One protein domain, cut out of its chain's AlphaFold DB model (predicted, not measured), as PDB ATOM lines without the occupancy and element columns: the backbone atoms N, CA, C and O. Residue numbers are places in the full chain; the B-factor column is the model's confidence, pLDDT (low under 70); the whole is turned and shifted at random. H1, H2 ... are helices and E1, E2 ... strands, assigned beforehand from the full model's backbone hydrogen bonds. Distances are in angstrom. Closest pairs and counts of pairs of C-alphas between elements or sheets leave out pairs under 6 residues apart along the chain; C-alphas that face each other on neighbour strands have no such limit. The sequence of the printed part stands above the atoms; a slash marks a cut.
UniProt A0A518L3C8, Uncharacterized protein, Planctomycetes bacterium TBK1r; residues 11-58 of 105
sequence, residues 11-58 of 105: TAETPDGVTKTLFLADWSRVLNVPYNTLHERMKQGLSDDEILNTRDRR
ATOM      1  N   THR A  11     120.100 107.811 120.991       91.62
ATOM      2  CA  THR A  11     119.877 109.006 121.810       91.62
ATOM      3  C   THR A  11     119.880 108.623 123.281       91.62
ATOM      4  O   THR A  11     119.056 107.815 123.693       91.62
ATOM      5  N   ALA A  12     120.780 109.206 124.071       87.25
ATOM      6  CA  ALA A  12     120.808 109.016 125.519       87.25
ATOM      7  C   ALA A  12     121.476 110.189 126.243       87.25
ATOM      8  O   ALA A  12     122.108 111.052 125.627       87.25
ATOM      9  N   GLU A  13     121.321 110.209 127.562       84.38
ATOM     10  CA  GLU A  13     121.950 111.180 128.450       84.38
ATOM     11  C   GLU A  13     123.415 110.807 128.712       84.38
ATOM     12  O   GLU A  13     123.754 109.661 129.023       84.38
ATOM     13  N   THR A  14     124.313 111.772 128.550       83.50
ATOM     14  CA  THR A  14     125.732 111.613 128.863       83.50
ATOM     15  C   THR A  14     125.996 111.772 130.369       83.50
ATOM     16  O   THR A  14     125.148 112.295 131.090       83.50
ATOM     17  N   PRO A  15     127.167 111.355 130.895       77.88
ATOM     18  CA  PRO A  15     127.483 111.487 132.326       77.88
ATOM     19  C   PRO A  15     127.437 112.924 132.881       77.88
ATOM     20  O   PRO A  15     127.294 113.106 134.085       77.88
ATOM     21  N   ASP A  16     127.571 113.929 132.016       81.81
ATOM     22  CA  ASP A  16     127.420 115.363 132.296       81.81
ATOM     23  C   ASP A  16     125.959 115.854 132.283       81.81
ATOM     24  O   ASP A  16     125.714 117.046 132.451       81.81
ATOM     25  N   GLY A  17     124.987 114.955 132.110       82.31
ATOM     26  CA  GLY A  17     123.558 115.262 132.159       82.31
ATOM     27  C   GLY A  17     122.986 115.838 130.860       82.31
ATOM     28  O   GLY A  17     121.931 116.469 130.864       82.31
ATOM     29  N   VAL A  18     123.696 115.682 129.736       86.56
ATOM     30  CA  VAL A  18     123.294 116.248 128.441       86.56
ATOM     31  C   VAL A  18     122.787 115.147 127.518       86.56
ATOM     32  O   VAL A  18     123.486 114.181 127.225       86.56
ATOM     33  N   THR A  19     121.588 115.309 126.968       89.69
ATOM     34  CA  THR A  19     121.085 114.383 125.947       89.69
ATOM     35  C   THR A  19     121.845 114.570 124.638       89.69
ATOM     36  O   THR A  19     121.879 115.665 124.070       89.69
ATOM     37  N   LYS A  20     122.451 113.494 124.130       90.50
ATOM     38  CA  LYS A  20     123.123 113.469 122.827       90.50
ATOM     39  C   LYS A  20     122.641 112.286 121.997       90.50
ATOM     40  O   LYS A  20     122.359 111.213 122.519       90.50
ATOM     41  N   THR A  21     122.617 112.477 120.684       92.62
ATOM     42  CA  THR A  21     122.364 111.417 119.703       92.62
ATOM     43  C   THR A  21     123.679 111.084 119.012       92.62
ATOM     44  O   THR A  21     124.207 111.896 118.253       92.62
ATOM     45  N   LEU A  22     124.241 109.913 119.310       90.75
ATOM     46  CA  LEU A  22     125.574 109.506 118.860       90.75
ATOM     47  C   LEU A  22     125.574 108.070 118.324       90.75
ATOM     48  O   LEU A  22     124.718 107.254 118.657       90.75
ATOM     49  N   PHE A  23     126.575 107.732 117.511       90.94
ATOM     50  CA  PHE A  23     126.802 106.353 117.075       90.94
ATOM     51  C   PHE A  23     127.458 105.521 118.184       90.94
ATOM     52  O   PHE A  23     128.166 106.056 119.037       90.94
ATOM     53  N   LEU A  24     127.326 104.188 118.130       88.75
ATOM     54  CA  LEU A  24     127.962 103.280 119.104       88.75
ATOM     55  C   LEU A  24     129.477 103.488 119.265       88.75
ATOM     56  O   LEU A  24     130.017 103.295 120.352       88.75
ATOM     57  N   ALA A  25     130.175 103.871 118.195       89.31
ATOM     58  CA  ALA A  25     131.610 104.160 118.244       89.31
ATOM     59  C   ALA A  25     131.933 105.399 119.092       89.31
ATOM     60  O   ALA A  25     132.960 105.430 119.767       89.31
ATOM     61  N   ASP A  26     131.053 106.397 119.083       91.69
ATOM     62  CA  ASP A  26     131.214 107.616 119.869       91.69
ATOM     63  C   ASP A  26     130.763 107.381 121.312       91.69
ATOM     64  O   ASP A  26     131.498 107.711 122.240       91.69
ATOM     65  N   TRP A  27     129.646 106.674 121.514       91.38
ATOM     66  CA  TRP A  27     129.220 106.207 122.836       91.38
ATOM     67  C   TRP A  27     130.280 105.350 123.537       91.38
ATOM     68  O   TRP A  27     130.493 105.493 124.738       91.38
ATOM     69  N   SER A  28     131.007 104.514 122.790       89.94
ATOM     70  CA  SER A  28     132.138 103.737 123.311       89.94
ATOM     71  C   SER A  28     133.208 104.622 123.960       89.94
ATOM     72  O   SER A  28     133.742 104.271 125.011       89.94
ATOM     73  N   ARG A  29     133.490 105.787 123.365       90.06
ATOM     74  CA  ARG A  29     134.460 106.759 123.885       90.06
ATOM     75  C   ARG A  29     133.897 107.538 125.069       90.06
ATOM     76  O   ARG A  29     134.586 107.666 126.072       90.06
ATOM     77  N   VAL A  30     132.649 108.004 124.968       89.62
ATOM     78  CA  VAL A  30     131.968 108.775 126.027       89.62
ATOM     79  C   VAL A  30     131.844 107.964 127.316       89.62
ATOM     80  O   VAL A  30     132.105 108.472 128.400       89.62
ATOM     81  N   LEU A  31     131.473 106.687 127.201       86.81
ATOM     82  CA  LEU A  31     131.216 105.808 128.343       86.81
ATOM     83  C   LEU A  31     132.448 105.013 128.788       86.81
ATOM     84  O   LEU A  31     132.375 104.286 129.779       86.81
ATOM     85  N   ASN A  32     133.552 105.103 128.041       87.62
ATOM     86  CA  ASN A  32     134.733 104.252 128.202       87.62
ATOM     87  C   ASN A  32     134.381 102.746 128.249       87.62
ATOM     88  O   ASN A  32     134.904 101.973 129.054       87.62
ATOM     89  N   VAL A  33     133.454 102.326 127.383       87.12
ATOM     90  CA  VAL A  33     133.030 100.928 127.219       87.12
ATOM     91  C   VAL A  33     133.470 100.453 125.840       87.12
ATOM     92  O   VAL A  33     133.238 101.167 124.867       87.12
ATOM     93  N   PRO A  34     134.062  99.254 125.686       89.56
ATOM     94  CA  PRO A  34     134.492  98.778 124.376       89.56
ATOM     95  C   PRO A  34     133.337  98.725 123.370       89.56
ATOM     96  O   PRO A  34     132.284  98.164 123.675       89.56
ATOM     97  N   TYR A  35     133.559  99.211 122.144       90.19
ATOM     98  CA  TYR A  35     132.574  99.168 121.053       90.19
ATOM     99  C   TYR A  35     131.931  97.784 120.897       90.19
ATOM    100  O   TYR A  35     130.714  97.676 120.798       90.19
ATOM    101  N   ASN A  36     132.738  96.717 120.956       90.19
ATOM    102  CA  ASN A  36     132.244  95.341 120.849       90.19
ATOM    103  C   ASN A  36     131.231  94.995 121.950       90.19
ATOM    104  O   ASN A  36     130.284  94.269 121.686       90.19
ATOM    105  N   THR A  37     131.387  95.535 123.162       89.06
ATOM    106  CA  THR A  37     130.420  95.316 124.250       89.06
ATOM    107  C   THR A  37     129.073  95.949 123.916       89.06
ATOM    108  O   THR A  37     128.043  95.302 124.079       89.06
ATOM    109  N   LEU A  38     129.071  97.186 123.412       89.75
ATOM    110  CA  LEU A  38     127.839  97.869 123.010       89.75
ATOM    111  C   LEU A  38     127.199  97.201 121.781       89.75
ATOM    112  O   LEU A  38     125.989  97.012 121.728       89.75
ATOM    113  N   HIS A  39     128.016  96.781 120.815       89.31
ATOM    114  CA  HIS A  39     127.559  96.103 119.605       89.31
ATOM    115  C   HIS A  39     126.922  94.736 119.901       89.31
ATOM    116  O   HIS A  39     125.874  94.418 119.345       89.31
ATOM    117  N   GLU A  40     127.498  93.942 120.810       88.06
ATOM    118  CA  GLU A  40     126.884  92.679 121.245       88.06
ATOM    119  C   GLU A  40     125.546  92.912 121.960       88.06
ATOM    120  O   GLU A  40     124.593  92.180 121.712       88.06
ATOM    121  N   ARG A  41     125.430  93.959 122.790       88.06
ATOM    122  CA  ARG A  41     124.158  94.344 123.433       88.06
ATOM    123  C   ARG A  41     123.090  94.731 122.409       88.06
ATOM    124  O   ARG A  41     121.951  94.293 122.522       88.06
ATOM    125  N   MET A  42     123.473  95.488 121.382       87.00
ATOM    126  CA  MET A  42     122.574  95.849 120.284       87.00
ATOM    127  C   MET A  42     122.121  94.612 119.502       87.00
ATOM    128  O   MET A  42     120.940  94.451 119.214       87.00
ATOM    129  N   LYS A  43     123.045  93.689 119.209       87.50
ATOM    130  CA  LYS A  43     122.737  92.421 118.534       87.50
ATOM    131  C   LYS A  43     121.827  91.512 119.372       87.50
ATOM    132  O   LYS A  43     121.065  90.733 118.808       87.50
ATOM    133  N   GLN A  44     121.895  91.614 120.698       85.75
ATOM    134  CA  GLN A  44     120.979  90.943 121.627       85.75
ATOM    135  C   GLN A  44     119.570  91.560 121.642       85.75
ATOM    136  O   GLN A  44     118.693  91.004 122.296       85.75
ATOM    137  N   GLY A  45     119.342  92.674 120.935       82.81
ATOM    138  CA  GLY A  45     118.049  93.355 120.894       82.81
ATOM    139  C   GLY A  45     117.706  94.085 122.193       82.81
ATOM    140  O   GLY A  45     116.528  94.265 122.487       82.81
ATOM    141  N   LEU A  46     118.716  94.456 122.989       84.88
ATOM    142  CA  LEU A  46     118.514  95.270 124.187       84.88
ATOM    143  C   LEU A  46     118.075  96.689 123.811       84.88
ATOM    144  O   LEU A  46     118.369  97.157 122.710       84.88
ATOM    145  N   SER A  47     117.394  97.374 124.732       85.94
ATOM    146  CA  SER A  47     117.011  98.771 124.512       85.94
ATOM    147  C   SER A  47     118.230  99.694 124.468       85.94
ATOM    148  O   SER A  47     119.295  99.365 124.990       85.94
ATOM    149  N   ASP A  48     118.066 100.879 123.888       86.81
ATOM    150  CA  ASP A  48     119.097 101.921 123.829       86.81
ATOM    151  C   ASP A  48     119.722 102.212 125.205       86.81
ATOM    152  O   ASP A  48     120.949 102.196 125.354       86.81
ATOM    153  N   ASP A  49     118.886 102.359 126.236       84.69
ATOM    154  CA  ASP A  49     119.336 102.534 127.618       84.69
ATOM    155  C   ASP A  49     120.156 101.341 128.109       84.69
ATOM    156  O   ASP A  49     121.215 101.509 128.707       84.69
ATOM    157  N   GLU A  50     119.706 100.111 127.853       84.31
ATOM    158  CA  GLU A  50     120.413  98.897 128.267       84.31
ATOM    159  C   GLU A  50     121.732  98.686 127.518       84.31
ATOM    160  O   GLU A  50     122.701  98.174 128.095       84.31
ATOM    161  N   ILE A  51     121.781  99.077 126.245       87.81
ATOM    162  CA  ILE A  51     122.989  99.049 125.428       87.81
ATOM    163  C   ILE A  51     124.031  99.969 126.055       87.81
ATOM    164  O   ILE A  51     125.171  99.540 126.249       87.81
ATOM    165  N   LEU A  52     123.639 101.190 126.419       88.50
ATOM    166  CA  LEU A  52     124.529 102.216 126.963       88.50
ATOM    167  C   LEU A  52     124.771 102.084 128.470       88.50
ATOM    168  O   LEU A  52     125.719 102.660 129.002       88.50
ATOM    169  N   ASN A  53     123.991 101.260 129.168       81.94
ATOM    170  CA  ASN A  53     124.138 101.090 130.603       81.94
ATOM    171  C   ASN A  53     125.502 100.479 130.968       81.94
ATOM    172  O   ASN A  53     125.829  99.334 130.631       81.94
ATOM    173  N   THR A  54     126.316 101.242 131.694       68.69
ATOM    174  CA  THR A  54     127.635 100.816 132.180       68.69
ATOM    175  C   THR A  54     127.580 100.175 133.560       68.69
ATOM    176  O   THR A  54     128.606  99.665 134.019       68.69
ATOM    177  N   ARG A  55     126.411 100.159 134.229       62.00
ATOM    178  CA  ARG A  55     126.247  99.469 135.512       62.00
ATOM    179  C   ARG A  55     126.605  98.013 135.297       62.00
ATOM    180  O   ARG A  55     125.883  97.255 134.653       62.00
ATOM    181  N   ASP A  56     127.773  97.654 135.813       55.81
ATOM    182  CA  ASP A  56     128.336  96.324 135.713       55.81
ATOM    183  C   ASP A  56     127.283  95.324 136.203       55.81
ATOM    184  O   ASP A  56     127.010  95.229 137.403       55.81
ATOM    185  N   ARG A  57     126.648  94.588 135.279       54.91
ATOM    186  CA  ARG A  57     125.644  93.569 135.625       54.91
ATOM    187  C   ARG A  57     126.229  92.547 136.615       54.91
ATOM    188  O   ARG A  57     125.477  91.917 137.356       54.91
ATOM    189  N   ARG A  58     127.565  92.413 136.691       53.09
ATOM    190  CA  ARG A  58     128.253  91.590 137.699       53.09
ATOM    191  C   ARG A  58     128.115  92.151 139.117       53.09
ATOM    192  O   ARG A  58     128.018  91.357 140.048       53.09
TER     193      ARG A  58
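This is residues 11 to 58 of the 105 residues of an uncharacterized protein of Planctomycetes bacterium TBK1r (UniProt A0A518L3C8). A hairpin of two short strands, E1 and E2, and three short helices follow one another round a small ring: from the hairpin the chain passes through H1 and H2 to H3, which comes back near E1. H2 packs on both other helices, and residues 54 to 58 trail away from H3 as a tail. The printed part has 48 residues with two named strands and three named helices, in the order E1, E2, H1, H2, H3; the sheet is E1 - E2, antiparallel, and the class is mixed, helices and strands. The whole is compact, with a radius of gyration of the C-alphas of 10.0 A and spans of 26 by 22 by 17 A.

E1 is residues 11 to 13, 7.3 A from first to last C-alpha, and begins at C-alpha 11 at (119.877, 109.006, 121.810). E2 is residues 19 to 22, 9.7 A long. H1 is residues 24 to 30, also 9.7 A. H2, the longest helix, is residues 35 to 43, 12.2 A from C-alpha 35 at (132.574, 99.168, 121.053) to C-alpha 43. H3 is residues 48 to 52, 6.3 A, and ends at C-alpha 52 at (124.529, 102.216, 126.963).

E1 and E2 form a hairpin, antiparallel at 138 degrees between their directions. N 12 and O 20 are 3.0 A apart and N 20 and O 12 are 2.9 A apart, both within hydrogen-bond range. The C-alphas of Thr 11 and Thr 21 face each other at 4.1 A. H1 and H2 touch, with the C-alphas of Ser 28 and Tyr 35 closest at 5.1 A; they run opposite ways at a steep tilt of 47 degrees. H2 and H3 touch, and their closest C-alphas, those of Arg 41 and Ile 51, are 5.2 A apart. H1 and H3 are close but not clearly touching, with the C-alphas of Trp 27 and Leu 52 closest at 7.4 A. The closest C-alphas of E1 and H3 are those of Ala 12 and Asp 49, 7.0 A apart. E1 is apart from H1 and H2, and E2 is apart from H2 and H3. Every O i to N i+4 pair is within hydrogen-bond range in H2 and H3; in H1 2 of 3 are.

The two C-alphas farthest apart are those of Asp 16 and Gln 44, 27.4 A, and the first and last printed C-alphas, those of Thr 11 and Arg 58, are 25.0 A apart. The printed part has no cut, and the four links between the named elements are tight. The mean pLDDT of the printed part is 84.6, and residues 54 to 58 are under 70.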